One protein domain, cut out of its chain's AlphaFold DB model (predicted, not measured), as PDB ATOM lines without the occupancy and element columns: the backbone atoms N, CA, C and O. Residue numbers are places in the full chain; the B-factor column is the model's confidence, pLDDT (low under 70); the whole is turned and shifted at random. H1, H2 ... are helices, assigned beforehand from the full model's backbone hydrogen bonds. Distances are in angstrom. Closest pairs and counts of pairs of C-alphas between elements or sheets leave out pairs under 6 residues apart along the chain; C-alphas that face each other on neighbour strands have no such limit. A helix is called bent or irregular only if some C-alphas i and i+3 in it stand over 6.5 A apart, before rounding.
ATOM      1  N   ASN A  11     323.753 187.371 335.841       76.12
ATOM      2  CA  ASN A  11     324.682 187.659 336.930       76.12
ATOM      3  C   ASN A  11     323.853 187.790 338.207       76.12
ATOM      4  O   ASN A  11     323.054 188.721 338.315       76.12
ATOM      5  N   LEU A  12     323.960 186.786 339.085       82.12
ATOM      6  CA  LEU A  12     322.975 186.543 340.137       82.12
ATOM      7  C   LEU A  12     322.843 187.793 340.999       82.12
ATOM      8  O   LEU A  12     321.741 188.206 341.335       82.12
ATOM      9  N   TYR A  13     323.972 188.461 341.226       82.81
ATOM     10  CA  TYR A  13     324.056 189.744 341.902       82.81
ATOM     11  C   TYR A  13     323.269 190.857 341.206       82.81
ATOM     12  O   TYR A  13     322.593 191.620 341.881       82.81
ATOM     13  N   LYS A  14     323.286 190.942 339.872       81.50
ATOM     14  CA  LYS A  14     322.535 191.949 339.107       81.50
ATOM     15  C   LYS A  14     321.026 191.685 339.136       81.50
ATOM     16  O   LYS A  14     320.263 192.632 339.290       81.50
ATOM     17  N   THR A  15     320.602 190.423 339.025       86.31
ATOM     18  CA  THR A  15     319.183 190.037 339.127       86.31
ATOM     19  C   THR A  15     318.656 190.203 340.550       86.31
ATOM     20  O   THR A  15     317.595 190.792 340.737       86.31
ATOM     21  N   LEU A  16     319.408 189.751 341.558       88.56
ATOM     22  CA  LEU A  16     319.075 189.971 342.965       88.56
ATOM     23  C   LEU A  16     318.977 191.463 343.263       88.56
ATOM     24  O   LEU A  16     317.973 191.900 343.809       88.56
ATOM     25  N   PHE A  17     319.961 192.254 342.830       92.75
ATOM     26  CA  PHE A  17     319.945 193.698 343.028       92.75
ATOM     27  C   PHE A  17     318.726 194.353 342.367       92.75
ATOM     28  O   PHE A  17     318.032 195.116 343.031       92.75
ATOM     29  N   SER A  18     318.392 194.023 341.110       88.75
ATOM     30  CA  SER A  18     317.200 194.586 340.454       88.75
ATOM     31  C   SER A  18     315.896 194.208 341.157       88.75
ATOM     32  O   SER A  18     315.015 195.052 341.295       88.75
ATOM     33  N   THR A  19     315.780 192.966 341.636       92.50
ATOM     34  CA  THR A  19     314.588 192.503 342.358       92.50
ATOM     35  C   THR A  19     314.489 193.161 343.731       92.50
ATOM     36  O   THR A  19     313.413 193.602 344.116       92.50
ATOM     37  N   CYS A  20     315.606 193.291 344.452       94.94
ATOM     38  CA  CYS A  20     315.668 193.989 345.733       94.94
ATOM     39  C   CYS A  20     315.297 195.465 345.591       94.94
ATOM     40  O   CYS A  20     314.490 195.949 346.375       94.94
ATOM     41  N   VAL A  21     315.842 196.163 344.589       95.88
ATOM     42  CA  VAL A  21     315.517 197.573 344.320       95.88
ATOM     43  C   VAL A  21     314.044 197.724 343.946       95.88
ATOM     44  O   VAL A  21     313.373 198.590 344.496       95.88
ATOM     45  N   GLY A  22     313.519 196.864 343.066       90.31
ATOM     46  CA  GLY A  22     312.104 196.887 342.688       90.31
ATOM     47  C   GLY A  22     311.176 196.650 343.880       90.31
ATOM     48  O   GLY A  22     310.251 197.424 344.101       90.31
ATOM     49  N   ASN A  23     311.473 195.637 344.697       93.06
ATOM     50  CA  ASN A  23     310.713 195.358 345.912       93.06
ATOM     51  C   ASN A  23     310.820 196.522 346.909       93.06
ATOM     52  O   ASN A  23     309.812 196.956 347.451       93.06
ATOM     53  N   ALA A  24     312.014 197.078 347.122       93.75
ATOM     54  CA  ALA A  24     312.199 198.224 348.009       93.75
ATOM     55  C   ALA A  24     311.382 199.444 347.560       93.75
ATOM     56  O   ALA A  24     310.779 200.096 348.405       93.75
ATOM     57  N   LEU A  25     311.322 199.729 346.254       93.31
ATOM     58  CA  LEU A  25     310.507 200.818 345.711       93.31
ATOM     59  C   LEU A  25     309.007 200.582 345.916       93.31
ATOM     60  O   LEU A  25     308.302 201.517 346.284       93.31
ATOM     61  N   GLU A  26     308.529 199.348 345.734       88.25
ATOM     62  CA  GLU A  26     307.128 198.997 345.996       88.25
ATOM     63  C   GLU A  26     306.786 199.207 347.479       88.25
ATOM     64  O   GLU A  26     305.841 199.920 347.794       88.25
ATOM     65  N   TRP A  27     307.597 198.689 348.405       91.06
ATOM     66  CA  TRP A  27     307.373 198.886 349.843       91.06
ATOM     67  C   TRP A  27     307.523 200.343 350.289       91.06
ATOM     68  O   TRP A  27     306.812 200.776 351.195       91.06
ATOM     69  N   PHE A  28     308.428 201.096 349.662       93.75
ATOM     70  CA  PHE A  28     308.612 202.516 349.937       93.75
ATOM     71  C   PHE A  28     307.354 203.316 349.600       93.75
ATOM     72  O   PHE A  28     306.876 204.063 350.449       93.75
ATOM     73  N   ASP A  29     306.785 203.122 348.409       89.25
ATOM     74  CA  ASP A  29     305.578 203.841 347.985       89.25
ATOM     75  C   ASP A  29     304.380 203.520 348.895       89.25
ATOM     76  O   ASP A  29     303.667 204.413 349.355       89.25
ATOM     77  N   ILE A  30     304.231 202.249 349.281       91.12
ATOM     78  CA  ILE A  30     303.198 201.809 350.232       91.12
ATOM     79  C   ILE A  30     303.391 202.464 351.606       91.12
ATOM     80  O   ILE A  30     302.423 202.915 352.222       91.12
ATOM     81  N   ALA A  31     304.629 202.532 352.098       92.94
ATOM     82  CA  ALA A  31     304.935 203.155 353.381       92.94
ATOM     83  C   ALA A  31     304.665 204.666 353.360       92.94
ATOM     84  O   ALA A  31     304.093 205.197 354.313       92.94
ATOM     85  N   VAL A  32     305.024 205.350 352.268       93.69
ATOM     86  CA  VAL A  32     304.713 206.770 352.054       93.69
ATOM     87  C   VAL A  32     303.199 206.978 352.048       93.69
ATOM     88  O   VAL A  32     302.702 207.839 352.774       93.69
ATOM     89  N   TYR A  33     302.449 206.146 351.319       91.12
ATOM     90  CA  TYR A  33     300.990 206.207 351.305       91.12
ATOM     91  C   TYR A  33     300.394 206.032 352.706       91.12
ATOM     92  O   TYR A  33     299.567 206.836 353.128       91.12
ATOM     93  N   ALA A  34     300.845 205.028 353.461       90.81
ATOM     94  CA  ALA A  34     300.374 204.777 354.821       90.81
ATOM     95  C   ALA A  34     300.715 205.931 355.783       90.81
ATOM     96  O   ALA A  34     299.881 206.310 356.606       90.81
ATOM     97  N   PHE A  35     301.907 206.524 355.661       93.69
ATOM     98  CA  PHE A  35     302.327 207.667 356.476       93.69
ATOM     99  C   PHE A  35     301.461 208.907 356.214       93.69
ATOM    100  O   PHE A  35     301.031 209.580 357.151       93.69
ATOM    101  N   PHE A  36     301.157 209.185 354.943       93.19
ATOM    102  CA  PHE A  36     300.313 210.314 354.550       93.19
ATOM    103  C   PHE A  36     298.813 209.994 354.534       93.19
ATOM    104  O   PHE A  36     298.013 210.898 354.292       93.19
ATOM    105  N   ALA A  37     298.404 208.762 354.857       92.25
ATOM    106  CA  ALA A  37     297.017 208.310 354.753       92.25
ATOM    107  C   ALA A  37     296.042 209.222 355.503       92.25
ATOM    108  O   ALA A  37     294.972 209.517 354.990       92.25
ATOM    109  N   ARG A  38     296.418 209.742 356.678       88.94
ATOM    110  CA  ARG A  38     295.566 210.673 357.436       88.94
ATOM    111  C   ARG A  38     295.344 212.007 356.714       88.94
ATOM    112  O   ARG A  38     294.245 212.547 356.772       88.94
ATOM    113  N   TYR A  39     296.370 212.535 356.048       90.06
ATOM    114  CA  TYR A  39     296.258 213.777 355.280       90.06
ATOM    115  C   TYR A  39     295.428 213.557 354.013       90.06
ATOM    116  O   TYR A  39     294.516 214.330 353.737       90.06
ATOM    117  N   ILE A  40     295.686 212.456 353.297       90.06
ATOM    118  CA  ILE A  40     294.906 212.054 352.117       90.06
ATOM    119  C   ILE A  40     293.433 211.860 352.499       90.06
ATOM    120  O   ILE A  40     292.552 212.353 351.804       90.06
ATOM    121  N   ALA A  41     293.169 211.201 353.626       91.06
ATOM    122  CA  ALA A  41     291.827 210.964 354.144       91.06
ATOM    123  C   ALA A  41     291.053 212.263 354.378       91.06
ATOM    124  O   ALA A  41     289.893 212.355 353.991       91.06
ATOM    125  N   HIS A  42     291.690 213.266 354.985       87.56
ATOM    126  CA  HIS A  42     291.037 214.537 355.286       87.56
ATOM    127  C   HIS A  42     290.743 215.365 354.026       87.56
ATOM    128  O   HIS A  42     289.681 215.969 353.931       87.56
ATOM    129  N   GLU A  43     291.660 215.369 353.054       89.62
ATOM    130  CA  GLU A  43     291.515 216.167 351.829       89.62
ATOM    131  C   GLU A  43     290.607 215.513 350.781       89.62
ATOM    132  O   GLU A  43     289.783 216.182 350.162       89.62
ATOM    133  N   PHE A  44     290.734 214.200 350.567       87.50
ATOM    134  CA  PHE A  44     290.004 213.497 349.505       87.50
ATOM    135  C   PHE A  44     288.702 212.848 349.983       87.50
ATOM    136  O   PHE A  44     287.797 212.644 349.174       87.50
ATOM    137  N   PHE A  45     288.588 212.526 351.274       90.25
ATOM    138  CA  PHE A  45     287.423 211.844 351.845       90.25
ATOM    139  C   PHE A  45     286.923 212.537 353.122       90.25
ATOM    140  O   PHE A  45     286.879 211.897 354.176       90.25
ATOM    141  N   PRO A  46     286.538 213.827 353.077       83.50
ATOM    142  CA  PRO A  46     286.040 214.527 354.257       83.50
ATOM    143  C   PRO A  46     284.740 213.868 354.748       83.50
ATOM    144  O   PRO A  46     283.720 213.890 354.060       83.50
ATOM    145  N   THR A  47     284.775 213.262 355.936       86.62
ATOM    146  CA  THR A  47     283.600 212.679 356.605       86.62
ATOM    147  C   THR A  47     283.563 213.100 358.073       86.62
ATOM    148  O   THR A  47     284.583 213.500 358.630       86.62
ATOM    149  N   GLU A  48     282.382 213.040 358.696       83.62
ATOM    150  CA  GLU A  48     282.193 213.450 360.098       83.62
ATOM    151  C   GLU A  48     282.956 212.555 361.091       83.62
ATOM    152  O   GLU A  48     283.342 213.018 362.162       83.62
ATOM    153  N   ASP A  49     283.216 211.294 360.721       87.94
ATOM    154  CA  ASP A  49     283.999 210.345 361.513       87.94
ATOM    155  C   ASP A  49     285.398 210.128 360.894       87.94
ATOM    156  O   ASP A  49     285.520 209.515 359.826       87.94
ATOM    157  N   PRO A  50     286.481 210.540 361.582       86.44
ATOM    158  CA  PRO A  50     287.860 210.343 361.127       86.44
ATOM    159  C   PRO A  50     288.229 208.888 360.797       86.44
ATOM    160  O   PRO A  50     289.114 208.641 359.972       86.44
ATOM    161  N   SER A  51     287.573 207.917 361.436       87.69
ATOM    162  CA  SER A  51     287.819 206.487 361.227       87.69
ATOM    163  C   SER A  51     287.348 206.038 359.844       87.69
ATOM    164  O   SER A  51     288.018 205.242 359.184       87.69
ATOM    165  N   VAL A  52     286.225 206.589 359.377       90.06
ATOM    166  CA  VAL A  52     285.632 206.271 358.072       90.06
ATOM    167  C   VAL A  52     286.475 206.858 356.940       90.06
ATOM    168  O   VAL A  52     286.764 206.152 355.973       90.06
ATOM    169  N   SER A  53     286.970 208.091 357.084       90.94
ATOM    170  CA  SER A  53     287.890 208.704 356.110       90.94
ATOM    171  C   SER A  53     289.173 207.881 355.915       90.94
ATOM    172  O   SER A  53     289.630 207.676 354.786       90.94
ATOM    173  N   LEU A  54     289.752 207.361 357.004       89.25
ATOM    174  CA  LEU A  54     290.919 206.473 356.937       89.25
ATOM    175  C   LEU A  54     290.577 205.136 356.273       89.25
ATOM    176  O   LEU A  54     291.336 204.668 355.422       89.25
ATOM    177  N   LEU A  55     289.427 204.547 356.611       93.00
ATOM    178  CA  LEU A  55     288.960 203.299 356.006       93.00
ATOM    179  C   LEU A  55     288.799 203.435 354.484       93.00
ATOM    180  O   LEU A  55     289.240 202.560 353.744       93.00
ATOM    181  N   LEU A  56     288.226 204.545 354.008       91.25
ATOM    182  CA  LEU A  56     288.068 204.840 352.578       91.25
ATOM    183  C   LEU A  56     289.412 205.045 351.868       91.25
ATOM    184  O   LEU A  56     289.586 204.613 350.726       91.25
ATOM    185  N   THR A  57     290.383 205.642 352.558       91.88
ATOM    186  CA  THR A  57     291.747 205.824 352.043       91.88
ATOM    187  C   THR A  57     292.434 204.471 351.859       91.88
ATOM    188  O   THR A  57     292.826 204.116 350.748       91.88
ATOM    189  N   PHE A  58     292.477 203.631 352.899       90.88
ATOM    190  CA  PHE A  58     293.006 202.267 352.771       90.88
ATOM    191  C   PHE A  58     292.204 201.410 351.782       90.88
ATOM    192  O   PHE A  58     292.784 200.597 351.063       90.88
ATOM    193  N   GLY A  59     290.889 201.620 351.690       92.12
ATOM    194  CA  GLY A  59     290.027 200.982 350.698       92.12
ATOM    195  C   GLY A  59     290.432 201.335 349.267       92.12
ATOM    196  O   GLY A  59     290.589 200.441 348.440       92.12
ATOM    197  N   SER A  60     290.693 202.615 348.988       89.69
ATOM    198  CA  SER A  60     291.169 203.093 347.681       89.69
ATOM    199  C   SER A  60     292.519 202.480 347.305       89.69
ATOM    200  O   SER A  60     292.722 202.049 346.168       89.69
ATOM    201  N   PHE A  61     293.419 202.353 348.280       89.50
ATOM    202  CA  PHE A  61     294.666 201.613 348.109       89.50
ATOM    203  C   PHE A  61     294.420 200.124 347.812       89.50
ATOM    204  O   PHE A  61     295.026 199.575 346.893       89.50
ATOM    205  N   GLY A  62     293.470 199.477 348.491       89.44
ATOM    206  CA  GLY A  62     293.047 198.106 348.186       89.44
ATOM    207  C   GLY A  62     292.532 197.928 346.750       89.44
ATOM    208  O   GLY A  62     292.880 196.952 346.086       89.44
ATOM    209  N   VAL A  63     291.781 198.898 346.216       91.56
ATOM    210  CA  VAL A  63     291.313 198.872 344.817       91.56
ATOM    211  C   VAL A  63     292.484 198.908 343.825       91.56
ATOM    212  O   VAL A  63     292.423 198.254 342.781       91.56
ATOM    213  N   SER A  64     293.589 199.588 344.148       86.50
ATOM    214  CA  SER A  64     294.772 199.633 343.274       86.50
ATOM    215  C   SER A  64     295.372 198.242 342.994       86.50
ATOM    216  O   SER A  64     295.826 197.975 341.876       86.50
ATOM    217  N   PHE A  65     295.281 197.305 343.949       87.56
ATOM    218  CA  PHE A  65     295.708 195.914 343.754       87.56
ATOM    219  C   PHE A  65     294.841 195.157 342.748       87.56
ATOM    220  O   PHE A  65     295.347 194.259 342.079       87.56
ATOM    221  N   LEU A  66     293.568 195.532 342.599       87.81
ATOM    222  CA  LEU A  66     292.676 194.979 341.575       87.81
ATOM    223  C   LEU A  66     292.930 195.611 340.202       87.81
ATOM    224  O   LEU A  66     292.802 194.947 339.174       87.81
ATOM    225  N   ILE A  67     293.340 196.882 340.172       91.44
ATOM    226  CA  ILE A  67     293.660 197.596 338.929       91.44
ATOM    227  C   ILE A  67     294.967 197.084 338.307       91.44
ATOM    228  O   ILE A  67     295.046 196.993 337.085       91.44
ATOM    229  N   ARG A  68     295.978 196.691 339.096       87.19
ATOM    230  CA  ARG A  68     297.255 196.137 338.583       87.19
ATOM    231  C   ARG A  68     297.085 194.978 337.581       87.19
ATOM    232  O   ARG A  68     297.612 195.095 336.471       87.19
ATOM    233  N   PRO A  69     296.373 193.878 337.900       90.50
ATOM    234  CA  PRO A  69     296.163 192.794 336.942       90.50
ATOM    235  C   PRO A  69     295.307 193.241 335.753       90.50
ATOM    236  O   PRO A  69     295.581 192.833 334.627       90.50
ATOM    237  N   LEU A  70     294.326 194.123 335.965       92.25
ATOM    238  CA  LEU A  70     293.508 194.658 334.876       92.25
ATOM    239  C   LEU A  70     294.348 195.486 333.890       92.25
ATOM    240  O   LEU A  70     294.233 195.308 332.680       92.25
ATOM    241  N   GLY A  71     295.250 196.329 334.394       89.81
ATOM    242  CA  GLY A  71     296.196 197.095 333.584       89.81
ATOM    243  C   GLY A  71     297.128 196.192 332.776       89.81
ATOM    244  O   GLY A  71     297.355 196.445 331.593       89.81
ATOM    245  N   ALA A  72     297.604 195.091 333.371       91.06
ATOM    246  CA  ALA A  72     298.389 194.089 332.651       91.06
ATOM    247  C   ALA A  72     297.582 193.433 331.517       91.06
ATOM    248  O   ALA A  72     298.095 193.305 330.406       91.06
ATOM    249  N   ILE A  73     296.314 193.077 331.760       94.94
ATOM    250  CA  ILE A  73     295.421 192.523 330.731       94.94
ATOM    251  C   ILE A  73     295.243 193.521 329.585       94.94
ATOM    252  O   ILE A  73     295.432 193.151 328.429       94.94
ATOM    253  N   VAL A  74     294.948 194.789 329.882       94.94
ATOM    254  CA  VAL A  74     294.768 195.834 328.862       94.94
ATOM    255  C   VAL A  74     296.032 196.011 328.015       94.94
ATOM    256  O   VAL A  74     295.944 196.028 326.787       94.94
ATOM    257  N   LEU A  75     297.212 196.078 328.642       93.81
ATOM    258  CA  LEU A  75     298.487 196.190 327.925       93.81
ATOM    259  C   LEU A  75     298.765 194.969 327.043       93.81
ATOM    260  O   LEU A  75     299.185 195.122 325.895       93.81
ATOM    261  N   VAL A  76     298.513 193.760 327.549       94.00
ATOM    262  CA  VAL A  76     298.684 192.524 326.774       94.00
ATOM    263  C   VAL A  76     297.704 192.478 325.606       94.00
ATOM    264  O   VAL A  76     298.127 192.183 324.493       94.00
ATOM    265  N   CYS A  77     296.431 192.817 325.819       94.56
ATOM    266  CA  CYS A  77     295.431 192.902 324.755       94.56
ATOM    267  C   CYS A  77     295.839 193.916 323.685       94.56
ATOM    268  O   CYS A  77     295.757 193.616 322.497       94.56
ATOM    269  N   TRP A  78     296.338 195.087 324.080       93.88
ATOM    270  CA  TRP A  78     296.801 196.104 323.139       93.88
ATOM    271  C   TRP A  78     298.002 195.630 322.309       93.88
ATOM    272  O   TRP A  78     297.977 195.696 321.080       93.88
ATOM    273  N   LEU A  79     299.024 195.053 322.950       92.81
ATOM    274  CA  LEU A  79     300.166 194.463 322.246       92.81
ATOM    275  C   LEU A  79     299.756 193.277 321.359       92.81
ATOM    276  O   LEU A  79     300.334 193.083 320.288       92.81
ATOM    277  N   ALA A  80     298.768 192.488 321.789       91.12
ATOM    278  CA  ALA A  80     298.216 191.390 321.011       91.12
ATOM    279  C   ALA A  80     297.507 191.908 319.758       91.12
ATOM    280  O   ALA A  80     297.770 191.384 318.685       91.12
ATOM    281  N   LEU A  81     296.702 192.971 319.854       92.38
ATOM    282  CA  LEU A  81     296.063 193.609 318.697       92.38
ATOM    283  C   LEU A  81     297.092 194.073 317.662       92.38
ATOM    284  O   LEU A  81     296.954 193.763 316.479       92.38
ATOM    285  N   LEU A  82     298.162 194.742 318.105       89.69
ATOM    286  CA  LEU A  82     299.249 195.158 317.215       89.69
ATOM    287  C   LEU A  82     299.938 193.954 316.551       89.69
ATOM    288  O   LEU A  82     300.222 193.980 315.353       89.69
ATOM    289  N   LYS A  83     300.177 192.873 317.307       82.81
ATOM    290  CA  LYS A  83     300.738 191.630 316.755       82.81
ATOM    291  C   LYS A  83     299.777 190.898 315.817       82.81
ATOM    292  O   LYS A  83     300.251 190.277 314.868       82.81
ATOM    293  N   SER A  84     298.466 190.972 316.040       87.81
ATOM    294  CA  SER A  84     297.454 190.288 315.229       87.81
ATOM    295  C   SER A  84     297.462 190.764 313.785       87.81
ATOM    296  O   SER A  84     297.350 189.935 312.888       87.81
ATOM    297  N   CYS A  85     297.668 192.063 313.537       85.00
ATOM    298  CA  CYS A  85     297.781 192.588 312.176       85.00
ATOM    299  C   CYS A  85     298.887 191.884 311.387       85.00
ATOM    300  O   CYS A  85     298.652 191.468 310.260       85.00
ATOM    301  N   TYR A  86     300.057 191.693 311.999       81.19
ATOM    302  CA  TYR A  86     301.171 190.970 311.390       81.19
ATOM    303  C   TYR A  86     300.883 189.467 311.271       81.19
ATOM    304  O   TYR A  86     301.021 188.880 310.200       81.19
ATOM    305  N   PHE A  87     300.454 188.831 312.364       83.00
ATOM    306  CA  PHE A  87     300.312 187.376 312.419       83.00
ATOM    307  C   PHE A  87     299.125 186.849 311.596       83.00
ATOM    308  O   PHE A  87     299.130 185.682 311.220       83.00
ATOM    309  N   ALA A  88     298.136 187.689 311.270       85.12
ATOM    310  CA  ALA A  88     297.023 187.326 310.395       85.12
ATOM    311  C   ALA A  88     297.413 187.304 308.906       85.12
ATOM    312  O   ALA A  88     296.937 186.445 308.166       85.12
ATOM    313  N   THR A  89     298.290 188.211 308.453       84.69
ATOM    314  CA  THR A  89     298.663 188.296 307.027       84.69
ATOM    315  C   THR A  89     299.669 187.223 306.617       84.69
ATOM    316  O   THR A  89     299.610 186.721 305.499       84.69
ATOM    317  N   VAL A  90     300.592 186.839 307.505       85.31
ATOM    318  CA  VAL A  90     301.639 185.845 307.198       85.31
ATOM    319  C   VAL A  90     301.071 184.501 306.704       85.31
ATOM    320  O   VAL A  90     301.465 184.069 305.620       85.31
ATOM    321  N   PRO A  91     300.147 183.824 307.416       83.31
ATOM    322  CA  PRO A  91     299.626 182.534 306.976       83.31
ATOM    323  C   PRO A  91     298.739 182.641 305.731       83.31
ATOM    324  O   PRO A  91     298.737 181.707 304.932       83.31
ATOM    325  N   SER A  92     298.027 183.759 305.514       85.81
ATOM    326  CA  SER A  92     297.233 183.934 304.287       85.81
ATOM    327  C   SER A  92     298.142 184.022 303.061       85.81
ATOM    328  O   SER A  92     297.951 183.291 302.097       85.81
ATOM    329  N   MET A  93     299.199 184.832 303.144       84.38
ATOM    330  CA  MET A  93     300.183 184.966 302.071       84.38
ATOM    331  C   MET A  93     300.949 183.659 301.846       84.38
ATOM    332  O   MET A  93     301.215 183.290 300.706       84.38
ATOM    333  N   MET A  94     301.261 182.914 302.914       82.50
ATOM    334  CA  MET A  94     301.855 181.580 302.789       82.50
ATOM    335  C   MET A  94     300.919 180.574 302.112       82.50
ATOM    336  O   MET A  94     301.394 179.747 301.343       82.50
ATOM    337  N   ALA A  95     299.608 180.625 302.362       85.00
ATOM    338  CA  ALA A  95     298.639 179.727 301.729       85.00
ATOM    339  C   ALA A  95     298.576 179.912 300.207       85.00
ATOM    340  O   ALA A  95     298.451 178.921 299.484       85.00
ATOM    341  N   ASP A  96     298.686 181.152 299.736       86.44
ATOM    342  CA  ASP A  96     298.595 181.487 298.311       86.44
ATOM    343  C   ASP A  96     299.795 180.971 297.497       86.44
ATOM    344  O   ASP A  96     299.676 180.738 296.296       86.44
ATOM    345  N   LEU A  97     300.933 180.715 298.153       85.00
ATOM    346  CA  LEU A  97     302.150 180.179 297.530       85.00
ATOM    347  C   LEU A  97     302.073 178.675 297.209       85.00
ATOM    348  O   LEU A  97     302.877 178.187 296.416       85.00
ATOM    349  N   PHE A  98     301.140 177.929 297.816       86.88
ATOM    350  CA  PHE A  98     301.059 176.472 297.674       86.88
ATOM    351  C   PHE A  98     299.762 176.006 296.973       86.88
ATOM    352  O   PHE A  98     298.672 176.521 297.266       86.88
TER     353      PHE A  98
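Overview. This is residues 11 to 98 of the 163 residues of an uncharacterized protein of Tatumella citrea (UniProt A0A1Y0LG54). Two long helices make an open, lopsided V: H2 is the long arm, H1 the shorter one, and they meet near their ends at the tight link between them. A kink in H1 near residue 38 sets its last turns at an angle where they pack on the beginning of H2, while residues 11 to 29 and 62 to 98 stick out free. The printed part has 88 residues with two named helices, H1 then H2, and no named strand; the class is all helix. It is extended, with a radius of gyration of the C-alphas of 22.6 A, and flat, spanning 74 by 40 by 14 A.

Along the chain. H2, residues 50 to 96, measures 70.0 A from C-alpha 50 at (287.860, 210.343, 361.127) to C-alpha 96 at (298.595, 181.487, 298.311). It has a kink of 35 degrees near residue 83; it is neither bent nor irregular, but only just: C-alphas 88 and 91 are 6.4 A apart. H1, residues 12 to 44, measures 43.6 A and begins with C-alpha 12 at (322.975, 186.543, 340.137). H1 is irregular, with C-alphas 35 and 38 7.5 A apart, and has a kink of 63 degrees near residue 38.

Arrangement. H2 touches H1 with residues 50 to 58 alone, and H1 touches H2 with residues 37 to 42 alone. Their closest C-alphas are those of Ser 53 and Ala 41, 4.9 A apart. Their lines stand at a steep tilt of 48 degrees, opposite ways. Of the O i to N i+4 pairs, 35 of 43 in H2 and 27 of 29 in H1 are within hydrogen-bond range.

Size, cuts and confidence. The two C-alphas farthest apart are those of Glu 48 and Phe 98, at 75.0 A. The printed part has no cut, and the link from H1 to H2, 5 residues, is tight. The mean pLDDT of the printed part is 89.1, and no printed residue is under 70.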